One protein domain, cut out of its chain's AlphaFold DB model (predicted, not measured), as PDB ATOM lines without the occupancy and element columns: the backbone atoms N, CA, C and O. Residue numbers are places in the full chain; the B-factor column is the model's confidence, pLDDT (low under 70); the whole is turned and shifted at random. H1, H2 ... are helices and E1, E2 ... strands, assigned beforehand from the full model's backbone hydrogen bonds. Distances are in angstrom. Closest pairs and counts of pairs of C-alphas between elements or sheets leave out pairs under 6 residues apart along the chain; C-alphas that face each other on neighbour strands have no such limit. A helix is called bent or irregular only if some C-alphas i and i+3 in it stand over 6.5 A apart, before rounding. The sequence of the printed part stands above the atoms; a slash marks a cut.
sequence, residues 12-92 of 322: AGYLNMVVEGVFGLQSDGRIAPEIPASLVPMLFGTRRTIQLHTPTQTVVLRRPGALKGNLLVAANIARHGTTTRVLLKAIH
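This is residues 12 to 92 of the 322 residues of an uncharacterized protein of Steroidobacteraceae bacterium (UniProt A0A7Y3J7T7). A five-stranded sheet is curled like part of a barrel, with the long hairpin of E4 and E5 in it, and both helices lie on one face: the sheet curls round residues 18 to 22 of H1, while H2 packs near one end of the curl, by the starts of E4 and E2. The printed part has 81 residues, with two named helices and five named strands in the order H1, E1, H2, E2, E3, E4, E5. The sheet runs E1, E4, E5, E3, E2 and is mixed; the class is mixed, helices and strands. The whole is compact and rounded, with a radius of gyration of the C-alphas of 12.0 A and spans of 33 by 29 by 23 A.

Begin at the inner strands E4, residues 71 to 80, and E5, residues 83 to 91, an antiparallel hairpin in which N 78 and O 85 are 2.9 A apart, within hydrogen-bond range. E4 bends by 51 degrees at residue 76. On the other side of E5 from E4, look for E3, residues 58 to 62, parallel to E5 at 29 degrees, with N 86 and O 60 at 2.8 A. E2, residues 49 to 53, is an edge strand and forms an antiparallel hairpin with E3, with N 52 and O 59 at 2.8 A. The other edge strand is E1, residues 34 to 36, antiparallel to E4, with N 35 and O 72 at 2.9 A. The sheet is strongly twisted. H1, residues 12 to 22, is on the sheet; its closest C-alphas to E1 are those of Val 22 and Ile 35, 5.8 A apart. H2, residues 37 to 44, is on the same face, two layers in all, helices over one face of a sheet. Its height over the sheet is 8.2 A, and its closest C-alphas to E4 are those of Ala 37 and Leu 71, 5.1 A apart. H1 and H2 are apart. In H1 every O i to N i+4 pair is within hydrogen-bond range; in H2 2 of 4 are.

Find C-alpha 12 at (38.600, 59.956, -49.565); from there H1 runs 14.7 A to C-alpha 22. H1 is neither bent nor irregular, but only just: C-alphas 19 and 22 are 6.2 A apart. E1 measures 6.7 A and H2 10.9 A; H2 is irregular, with C-alphas 38 and 41 7.0 A apart. E2 measures 13.2 A and E3 13.1 A. Find C-alpha 71 at (34.223, 75.703, -30.997), where E4 begins its 26.2 A; E5, 25.0 A long, ends at C-alpha 91 at (36.044, 79.637, -27.737).

The two C-alphas farthest apart, of Pro 55 and Lys 68, are 34.3 A apart. The printed part has no cut, and its long link joins H1 to E1 with 11 residues. Mean pLDDT of the printed part is 84.7; residues 12 to 20 are under 70.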
ATOM      1  N   ALA A  12      37.612  58.883 -49.452       43.31
ATOM      2  CA  ALA A  12      38.600  59.956 -49.565       43.31
ATOM      3  C   ALA A  12      38.097  61.290 -48.974       43.31
ATOM      4  O   ALA A  12      38.854  61.994 -48.313       43.31
ATOM      5  N   GLY A  13      36.807  61.603 -49.139       44.78
ATOM      6  CA  GLY A  13      36.172  62.767 -48.516       44.78
ATOM      7  C   GLY A  13      36.070  62.639 -46.995       44.78
ATOM      8  O   GLY A  13      36.283  63.616 -46.283       44.78
ATOM      9  N   TYR A  14      35.816  61.429 -46.484       52.22
ATOM     10  CA  TYR A  14      35.832  61.168 -45.040       52.22
ATOM     11  C   TYR A  14      37.242  61.294 -44.447       52.22
ATOM     12  O   TYR A  14      37.415  61.903 -43.394       52.22
ATOM     13  N   LEU A  15      38.260  60.762 -45.132       51.62
ATOM     14  CA  LEU A  15      39.646  60.839 -44.674       51.62
ATOM     15  C   LEU A  15      40.142  62.293 -44.639       51.62
ATOM     16  O   LEU A  15      40.690  62.711 -43.620       51.62
ATOM     17  N   ASN A  16      39.876  63.081 -45.688       54.09
ATOM     18  CA  ASN A  16      40.290  64.486 -45.713       54.09
ATOM     19  C   ASN A  16      39.543  65.327 -44.668       54.09
ATOM     20  O   ASN A  16      40.148  66.157 -43.998       54.09
ATOM     21  N   MET A  17      38.256  65.043 -44.428       60.69
ATOM     22  CA  MET A  17      37.489  65.671 -43.345       60.69
ATOM     23  C   MET A  17      38.131  65.445 -41.965       60.69
ATOM     24  O   MET A  17      38.130  66.346 -41.130       60.69
ATOM     25  N   VAL A  18      38.684  64.258 -41.691       64.12
ATOM     26  CA  VAL A  18      39.333  63.977 -40.398       64.12
ATOM     27  C   VAL A  18      40.717  64.623 -40.317       64.12
ATOM     28  O   VAL A  18      41.038  65.243 -39.302       64.12
ATOM     29  N   VAL A  19      41.526  64.501 -41.372       66.94
ATOM     30  CA  VAL A  19      42.904  65.013 -41.398       66.94
ATOM     31  C   VAL A  19      42.931  66.546 -41.383       66.94
ATOM     32  O   VAL A  19      43.577  67.135 -40.513       66.94
ATOM     33  N   GLU A  20      42.182  67.195 -42.274       64.94
ATOM     34  CA  GLU A  20      42.139  68.658 -42.382       64.94
ATOM     35  C   GLU A  20      41.128  69.279 -41.413       64.94
ATOM     36  O   GLU A  20      41.418  70.303 -40.811       64.94
ATOM     37  N   GLY A  21      39.956  68.671 -41.215       71.06
ATOM     38  CA  GLY A  21      38.897  69.264 -40.387       71.06
ATOM     39  C   GLY A  21      39.119  69.073 -38.886       71.06
ATOM     40  O   GLY A  21      39.173  70.039 -38.129       71.06
ATOM     41  N   VAL A  22      39.270  67.824 -38.428       81.06
ATOM     42  CA  VAL A  22      39.418  67.532 -36.987       81.06
ATOM     43  C   VAL A  22      40.830  67.845 -36.501       81.06
ATOM     44  O   VAL A  22      40.993  68.512 -35.481       81.06
ATOM     45  N   PHE A  23      41.852  67.356 -37.209       84.81
ATOM     46  CA  PHE A  23      43.249  67.562 -36.820       84.81
ATOM     47  C   PHE A  23      43.847  68.858 -37.357       84.81
ATOM     48  O   PHE A  23      44.878  69.286 -36.835       84.81
ATOM     49  N   GLY A  24      43.205  69.522 -38.321       79.81
ATOM     50  CA  GLY A  24      43.686  70.805 -38.816       79.81
ATOM     51  C   GLY A  24      44.976  70.714 -39.619       79.81
ATOM     52  O   GLY A  24      45.656  71.732 -39.723       79.81
ATOM     53  N   LEU A  25      45.373  69.524 -40.089       82.56
ATOM     54  CA  LEU A  25      46.636  69.336 -40.797       82.56
ATOM     55  C   LEU A  25      46.519  69.908 -42.211       82.56
ATOM     56  O   LEU A  25      45.842  69.343 -43.059       82.56
ATOM     57  N   GLN A  26      47.184  71.034 -42.432       78.50
ATOM     58  CA  GLN A  26      47.242  71.742 -43.705       78.50
ATOM     59  C   GLN A  26      48.326  71.146 -44.617       78.50
ATOM     60  O   GLN A  26      49.242  70.460 -44.155       78.50
ATOM     61  N   SER A  27      48.261  71.453 -45.914       72.06
ATOM     62  CA  SER A  27      49.230  70.989 -46.919       72.06
ATOM     63  C   SER A  27      50.663  71.490 -46.685       72.06
ATOM     64  O   SER A  27      51.616  70.829 -47.090       72.06
ATOM     65  N   ASP A  28      50.827  72.614 -45.984       72.44
ATOM     66  CA  ASP A  28      52.114  73.174 -45.544       72.44
ATOM     67  C   ASP A  28      52.647  72.535 -44.238       72.44
ATOM     68  O   ASP A  28      53.696  72.927 -43.724       72.44
ATOM     69  N   GLY A  29      51.933  71.553 -43.675       72.62
ATOM     70  CA  GLY A  29      52.283  70.882 -42.422       72.62
ATOM     71  C   GLY A  29      51.882  71.642 -41.151       72.62
ATOM     72  O   GLY A  29      52.223  71.202 -40.042       72.62
ATOM     73  N   ARG A  30      51.165  72.768 -41.273       83.38
ATOM     74  CA  ARG A  30      50.596  73.517 -40.145       83.38
ATOM     75  C   ARG A  30      49.420  72.761 -39.528       83.38
ATOM     76  O   ARG A  30      48.674  72.077 -40.217       83.38
ATOM     77  N   ILE A  31      49.254  72.908 -38.214       86.12
ATOM     78  CA  ILE A  31      48.184  72.276 -37.434       86.12
ATOM     79  C   ILE A  31      47.239  73.359 -36.905       86.12
ATOM     80  O   ILE A  31      47.615  74.131 -36.024       86.12
ATOM     81  N   ALA A  32      46.020  73.415 -37.436       89.44
ATOM     82  CA  ALA A  32      44.989  74.389 -37.073       89.44
ATOM     83  C   ALA A  32      43.616  73.701 -36.894       89.44
ATOM     84  O   ALA A  32      42.760  73.807 -37.767       89.44
ATOM     85  N   PRO A  33      43.415  72.918 -35.816       90.75
ATOM     86  CA  PRO A  33      42.176  72.176 -35.602       90.75
ATOM     87  C   PRO A  33      41.013  73.115 -35.277       90.75
ATOM     88  O   PRO A  33      41.155  74.008 -34.437       90.75
ATOM     89  N   GLU A  34      39.852  72.843 -35.871       91.00
ATOM     90  CA  GLU A  34      38.598  73.552 -35.613       91.00
ATOM     91  C   GLU A  34      37.482  72.535 -35.358       91.00
ATOM     92  O   GLU A  34      36.891  71.967 -36.274       91.00
ATOM     93  N   ILE A  35      37.197  72.265 -34.081       90.88
ATOM     94  CA  ILE A  35      36.282  71.187 -33.683       90.88
ATOM     95  C   ILE A  35      35.036  71.781 -33.024       90.88
ATOM     96  O   ILE A  35      35.136  72.302 -31.911       90.88
ATOM     97  N   PRO A  36      33.842  71.673 -33.633       89.94
ATOM     98  CA  PRO A  36      32.597  72.041 -32.971       89.94
ATOM     99  C   PRO A  36      32.449  71.326 -31.625       89.94
ATOM    100  O   PRO A  36      32.628  70.108 -31.532       89.94
ATOM    101  N   ALA A  37      32.084  72.064 -30.575       90.06
ATOM    102  CA  ALA A  37      31.960  71.505 -29.227       90.06
ATOM    103  C   ALA A  37      30.944  70.347 -29.162       90.06
ATOM    104  O   ALA A  37      31.123  69.408 -28.388       90.06
ATOM    105  N   SER A  38      29.925  70.370 -30.030       87.19
ATOM    106  CA  SER A  38      28.920  69.310 -30.181       87.19
ATOM    107  C   SER A  38      29.488  67.974 -30.674       87.19
ATOM    108  O   SER A  38      28.906  66.932 -30.383       87.19
ATOM    109  N   LEU A  39      30.628  67.969 -31.374       88.44
ATOM    110  CA  LEU A  39      31.281  66.747 -31.857       88.44
ATOM    111  C   LEU A  39      32.244  66.140 -30.829       88.44
ATOM    112  O   LEU A  39      32.669  64.997 -30.991       88.44
ATOM    113  N   VAL A  40      32.580  66.859 -29.754       88.62
ATOM    114  CA  VAL A  40      33.545  66.391 -28.744       88.62
ATOM    115  C   VAL A  40      33.140  65.055 -28.106       88.62
ATOM    116  O   VAL A  40      34.018  64.195 -28.010       88.62
ATOM    117  N   PRO A  41      31.872  64.810 -27.709       87.12
ATOM    118  CA  PRO A  41      31.476  63.514 -27.156       87.12
ATOM    119  C   PRO A  41      31.694  62.358 -28.137       87.12
ATOM    120  O   PRO A  41      32.174  61.302 -27.737       87.12
ATOM    121  N   MET A  42      31.406  62.573 -29.423       84.50
ATOM    122  CA  MET A  42      31.595  61.569 -30.471       84.50
ATOM    123  C   MET A  42      33.081  61.295 -30.736       84.50
ATOM    124  O   MET A  42      33.482  60.143 -30.853       84.50
ATOM    125  N   LEU A  43      33.900  62.346 -30.828       85.31
ATOM    126  CA  LEU A  43      35.313  62.233 -31.196       85.31
ATOM    127  C   LEU A  43      36.186  61.721 -30.044       85.31
ATOM    128  O   LEU A  43      37.053  60.878 -30.251       85.31
ATOM    129  N   PHE A  44      35.982  62.236 -28.829       88.12
ATOM    130  CA  PHE A  44      36.820  61.919 -27.669       88.12
ATOM    131  C   PHE A  44      36.238  60.797 -26.801       88.12
ATOM    132  O   PHE A  44      36.985  60.169 -26.046       88.12
ATOM    133  N   GLY A  45      34.926  60.543 -26.864       87.94
ATOM    134  CA  GLY A  45      34.249  59.641 -25.936       87.94
ATOM    135  C   GLY A  45      34.543  60.025 -24.482       87.94
ATOM    136  O   GLY A  45      34.416  61.185 -24.084       87.94
ATOM    137  N   THR A  46      35.007  59.053 -23.698       86.50
ATOM    138  CA  THR A  46      35.456  59.241 -22.307       86.50
ATOM    139  C   THR A  46      36.920  59.682 -22.182       86.50
ATOM    140  O   THR A  46      37.384  60.002 -21.088       86.50
ATOM    141  N   ARG A  47      37.677  59.711 -23.287       90.69
ATOM    142  CA  ARG A  47      39.115  60.008 -23.292       90.69
ATOM    143  C   ARG A  47      39.375  61.514 -23.294       90.69
ATOM    144  O   ARG A  47      38.552  62.329 -23.707       90.69
ATOM    145  N   ARG A  48      40.578  61.901 -22.859       91.50
ATOM    146  CA  ARG A  48      41.053  63.298 -22.912       91.50
ATOM    147  C   ARG A  48      41.837  63.632 -24.179       91.50
ATOM    148  O   ARG A  48      42.112  64.806 -24.422       91.50
ATOM    149  N   THR A  49      42.202  62.629 -24.971       93.00
ATOM    150  CA  THR A  49      43.044  62.804 -26.156       93.00
ATOM    151  C   THR A  49      42.579  61.954 -27.323       93.00
ATOM    152  O   THR A  49      42.144  60.821 -27.117       93.00
ATOM    153  N   ILE A  50      42.782  62.472 -28.531       91.62
ATOM    154  CA  ILE A  50      42.720  61.726 -29.792       91.62
ATOM    155  C   ILE A  50      44.043  61.883 -30.537       91.62
ATOM    156  O   ILE A  50      44.764  62.861 -30.324       91.62
ATOM    157  N   GLN A  51      44.384  60.900 -31.367       91.56
ATOM    158  CA  GLN A  51      45.672  60.837 -32.052       91.56
ATOM    159  C   GLN A  51      45.470  60.531 -33.535       91.56
ATOM    160  O   GLN A  51      44.640  59.693 -33.883       91.56
ATOM    161  N   LEU A  52      46.235  61.212 -34.381       85.38
ATOM    162  CA  LEU A  52      46.365  60.939 -35.804       85.38
ATOM    163  C   LEU A  52      47.796  60.480 -36.055       85.38
ATOM    164  O   LEU A  52      48.737  61.233 -35.798       85.38
ATOM    165  N   HIS A  53      47.951  59.265 -36.570       84.19
ATOM    166  CA  HIS A  53      49.236  58.754 -37.029       84.19
ATOM    167  C   HIS A  53      49.298  58.871 -38.548       84.19
ATOM    168  O   HIS A  53      48.420  58.380 -39.255       84.19
ATOM    169  N   THR A  54      50.342  59.525 -39.041       79.44
ATOM    170  CA  THR A  54      50.689  59.590 -40.464       79.44
ATOM    171  C   THR A  54      52.074  58.963 -40.658       79.44
ATOM    172  O   THR A  54      52.794  58.797 -39.670       79.44
ATOM    173  N   PRO A  55      52.494  58.644 -41.896       77.69
ATOM    174  CA  PRO A  55      53.829  58.092 -42.138       77.69
ATOM    175  C   PRO A  55      54.979  58.986 -41.648       77.69
ATOM    176  O   PRO A  55      56.051  58.484 -41.329       77.69
ATOM    177  N   THR A  56      54.767  60.304 -41.579       78.56
ATOM    178  CA  THR A  56      55.817  61.292 -41.279       78.56
ATOM    179  C   THR A  56      55.684  61.940 -39.898       78.56
ATOM    180  O   THR A  56      56.672  62.443 -39.365       78.56
ATOM    181  N   GLN A  57      54.492  61.935 -39.288       83.88
ATOM    182  CA  GLN A  57      54.256  62.543 -37.973       83.88
ATOM    183  C   GLN A  57      53.058  61.952 -37.216       83.88
ATOM    184  O   GLN A  57      52.121  61.407 -37.798       83.88
ATOM    185  N   THR A  58      53.052  62.135 -35.896       90.00
ATOM    186  CA  THR A  58      51.901  61.888 -35.020       90.00
ATOM    187  C   THR A  58      51.365  63.210 -34.476       90.00
ATOM    188  O   THR A  58      52.123  64.002 -33.918       90.00
ATOM    189  N   VAL A  59      50.057  63.447 -34.585       91.12
ATOM    190  CA  VAL A  59      49.385  64.620 -34.007       91.12
ATOM    191  C   VAL A  59      48.475  64.170 -32.870       91.12
ATOM    192  O   VAL A  59      47.622  63.311 -33.056       91.12
ATOM    193  N   VAL A  60      48.639  64.752 -31.684       94.31
ATOM    194  CA  VAL A  60      47.844  64.440 -30.489       94.31
ATOM    195  C   VAL A  60      47.045  65.669 -30.088       94.31
ATOM    196  O   VAL A  60      47.629  66.659 -29.650       94.31
ATOM    197  N   LEU A  61      45.718  65.604 -30.170       95.44
ATOM    198  CA  LEU A  61      44.848  66.660 -29.652       95.44
ATOM    199  C   LEU A  61      44.405  66.317 -28.232       95.44
ATOM    200  O   LEU A  61      43.932  65.207 -27.982       95.44
ATOM    201  N   ARG A  62      44.504  67.272 -27.304       95.81
ATOM    202  CA  ARG A  62      44.011  67.154 -25.924       95.81
ATOM    203  C   ARG A  62      42.873  68.140 -25.684       95.81
ATOM    204  O   ARG A  62      43.083  69.347 -25.780       95.81
ATOM    205  N   ARG A  63      41.685  67.639 -25.325       93.62
ATOM    206  CA  ARG A  63      40.529  68.490 -24.984       93.62
ATOM    207  C   ARG A  63      40.763  69.262 -23.674       93.62
ATOM    208  O   ARG A  63      41.457  68.747 -22.790       93.62
ATOM    209  N   PRO A  64      40.166  70.456 -23.507       91.88
ATOM    210  CA  PRO A  64      40.190  71.164 -22.234       91.88
ATOM    211  C   PRO A  64      39.330  70.440 -21.184       91.88
ATOM    212  O   PRO A  64      38.469  69.615 -21.508       91.88
ATOM    213  N   GLY A  65      39.562  70.761 -19.908       86.38
ATOM    214  CA  GLY A  65      38.775  70.216 -18.795       86.38
ATOM    215  C   GLY A  65      37.308  70.657 -18.830       86.38
ATOM    216  O   GLY A  65      36.426  69.849 -18.559       86.38
ATOM    217  N   ALA A  66      37.049  71.903 -19.240       86.56
ATOM    218  CA  ALA A  66      35.711  72.470 -19.391       86.56
ATOM    219  C   ALA A  66      35.467  72.931 -20.837       86.56
ATOM    220  O   ALA A  66      36.325  73.571 -21.446       86.56
ATOM    221  N   LEU A  67      34.280  72.633 -21.370       86.69
ATOM    222  CA  LEU A  67      33.841  73.055 -22.704       86.69
ATOM    223  C   LEU A  67      33.015  74.346 -22.592       86.69
ATOM    224  O   LEU A  67      31.795  74.328 -22.712       86.69
ATOM    225  N   LYS A  68      33.679  75.470 -22.302       89.75
ATOM    226  CA  LYS A  68      33.039  76.796 -22.239       89.75
ATOM    227  C   LYS A  68      33.128  77.490 -23.603       89.75
ATOM    228  O   LYS A  68      34.030  78.286 -23.830       89.75
ATOM    229  N   GLY A  69      32.238  77.132 -24.526       89.38
ATOM    230  CA  GLY A  69      32.236  77.639 -25.902       89.38
ATOM    231  C   GLY A  69      31.551  76.677 -26.873       89.38
ATOM    232  O   GLY A  69      31.144  75.586 -26.480       89.38
ATOM    233  N   ASN A  70      31.430  77.074 -28.140       89.06
ATOM    234  CA  ASN A  70      30.836  76.257 -29.206       89.06
ATOM    235  C   ASN A  70      31.867  75.726 -30.220       89.06
ATOM    236  O   ASN A  70      31.516  74.875 -31.038       89.06
ATOM    237  N   LEU A  71      33.131  76.150 -30.132       91.25
ATOM    238  CA  LEU A  71      34.223  75.703 -30.997       91.25
ATOM    239  C   LEU A  71      35.495  75.457 -30.177       91.25
ATOM    240  O   LEU A  71      35.822  76.232 -29.282       91.25
ATOM    241  N   LEU A  72      36.220  74.380 -30.470       93.38
ATOM    242  CA  LEU A  72      37.543  74.106 -29.923       93.38
ATOM    243  C   LEU A  72      38.591  74.442 -30.979       93.38
ATOM    244  O   LEU A  72      38.509  73.953 -32.103       93.38
ATOM    245  N   VAL A  73      39.589  75.222 -30.578       93.19
ATOM    246  CA  VAL A  73      40.730  75.619 -31.413       93.19
ATOM    247  C   VAL A  73      42.046  75.350 -30.692       93.19
ATOM    248  O   VAL A  73      42.065  75.124 -29.475       93.19
ATOM    249  N   ALA A  74      43.162  75.396 -31.418       93.81
ATOM    250  CA  ALA A  74      44.484  75.302 -30.809       93.81
ATOM    251  C   ALA A  74      44.713  76.429 -29.781       93.81
ATOM    252  O   ALA A  74      44.510  77.613 -30.047       93.81
ATOM    253  N   ALA A  75      45.142  76.042 -28.581       91.81
ATOM    254  CA  ALA A  75      45.596  76.947 -27.529       91.81
ATOM    255  C   ALA A  75      47.122  76.991 -27.464       91.81
ATOM    256  O   ALA A  75      47.711  78.063 -27.411       91.81
ATOM    257  N   ASN A  76      47.748  75.814 -27.456       91.94
ATOM    258  CA  ASN A  76      49.195  75.650 -27.427       91.94
ATOM    259  C   ASN A  76      49.566  74.438 -28.285       91.94
ATOM    260  O   ASN A  76      48.889  73.407 -28.219       91.94
ATOM    261  N   ILE A  77      50.620  74.577 -29.084       92.88
ATOM    262  CA  ILE A  77      51.164  73.536 -29.949       92.88
ATOM    263  C   ILE A  77      52.621  73.315 -29.543       92.88
ATOM    264  O   ILE A  77      53.442  74.220 -29.657       92.88
ATOM    265  N   ALA A  78      52.944  72.101 -29.103       92.62
ATOM    266  CA  ALA A  78      54.300  71.684 -28.768       92.62
ATOM    267  C   ALA A  78      54.742  70.560 -29.707       92.62
ATOM    268  O   ALA A  78      54.038  69.558 -29.854       92.62
ATOM    269  N   ARG A  79      55.910  70.705 -30.337       91.06
ATOM    270  CA  ARG A  79      56.469  69.706 -31.255       91.06
ATOM    271  C   ARG A  79      57.726  69.088 -30.645       91.06
ATOM    272  O   ARG A  79      58.649  69.799 -30.270       91.06
ATOM    273  N   HIS A  80      57.744  67.761 -30.559       88.81
ATOM    274  CA  HIS A  80      58.859  66.963 -30.058       88.81
ATOM    275  C   HIS A  80      59.152  65.842 -31.058       88.81
ATOM    276  O   HIS A  80      58.394  64.872 -31.153       88.81
ATOM    277  N   GLY A  81      60.230  65.995 -31.832       88.94
ATOM    278  CA  GLY A  81      60.543  65.091 -32.940       88.94
ATOM    279  C   GLY A  81      59.386  65.014 -33.940       88.94
ATOM    280  O   GLY A  81      58.870  66.038 -34.386       88.94
ATOM    281  N   THR A  82      58.932  63.798 -34.239       88.81
ATOM    282  CA  THR A  82      57.797  63.532 -35.140       88.81
ATOM    283  C   THR A  82      56.430  63.685 -34.468       88.81
ATOM    284  O   THR A  82      55.405  63.481 -35.114       88.81
ATOM    285  N   THR A  83      56.367  64.033 -33.177       91.19
ATOM    286  CA  THR A  83      55.102  64.161 -32.441       91.19
ATOM    287  C   THR A  83      54.743  65.622 -32.187       91.19
ATOM    288  O   THR A  83      55.484  66.353 -31.531       91.19
ATOM    289  N   THR A  84      53.559  66.036 -32.631       92.44
ATOM    290  CA  THR A  84      52.975  67.352 -32.345       92.44
ATOM    291  C   THR A  84      51.815  67.194 -31.362       92.44
ATOM    292  O   THR A  84      50.843  66.499 -31.647       92.44
ATOM    293  N   ARG A  85      51.896  67.828 -30.190       95.31
ATOM    294  CA  ARG A  85      50.836  67.836 -29.174       95.31
ATOM    295  C   ARG A  85      50.131  69.185 -29.180       95.31
ATOM    296  O   ARG A  85      50.773  70.217 -29.025       95.31
ATOM    297  N   VAL A  86      48.810  69.162 -29.300       95.19
ATOM    298  CA  VAL A  86      47.962  70.353 -29.315       95.19
ATOM    299  C   VAL A  86      47.051  70.335 -28.099       95.19
ATOM    300  O   VAL A  86      46.219  69.440 -27.931       95.19
ATOM    301  N   LEU A  87      47.184  71.348 -27.248       95.94
ATOM    302  CA  LEU A  87      46.187  71.648 -26.233       95.94
ATOM    303  C   LEU A  87      45.071  72.463 -26.874       95.94
ATOM    304  O   LEU A  87      45.337  73.523 -27.434       95.94
ATOM    305  N   LEU A  88      43.833  71.990 -26.769       96.00
ATOM    306  CA  LEU A  88      42.666  72.708 -27.269       96.00
ATOM    307  C   LEU A  88      42.106  73.650 -26.198       96.00
ATOM    308  O   LEU A  88      42.087  73.315 -25.011       96.00
ATOM    309  N   LYS A  89      41.582  74.798 -26.630       94.81
ATOM    310  CA  LYS A  89      40.736  75.689 -25.822       94.81
ATOM    311  C   LYS A  89      39.365  75.819 -26.464       94.81
ATOM    312  O   LYS A  89      39.258  75.815 -27.686       94.81
ATOM    313  N   ALA A  90      38.336  75.951 -25.635       94.12
ATOM    314  CA  ALA A  90      37.007  76.303 -26.108       94.12
ATOM    315  C   ALA A  90      36.923  77.824 -26.295       94.12
ATOM    316  O   ALA A  90      37.351  78.581 -25.423       94.12
ATOM    317  N   ILE A  91      36.389  78.251 -27.432       92.69
ATOM    318  CA  ILE A  91      36.044  79.637 -27.737       92.69
ATOM    319  C   ILE A  91      34.567  79.714 -28.121       92.69
ATOM    320  O   ILE A  91      33.942  78.709 -28.477       92.69
ATOM    321  N   HIS A  92      34.008  80.916 -28.036       92.25
ATOM    322  CA  HIS A  92      32.683  81.202 -28.559       92.25
ATOM    323  C   HIS A  92      32.824  81.948 -29.885       92.25
ATOM    324  O   HIS A  92      33.480  82.985 -29.944       92.25
TER     325      HIS A  92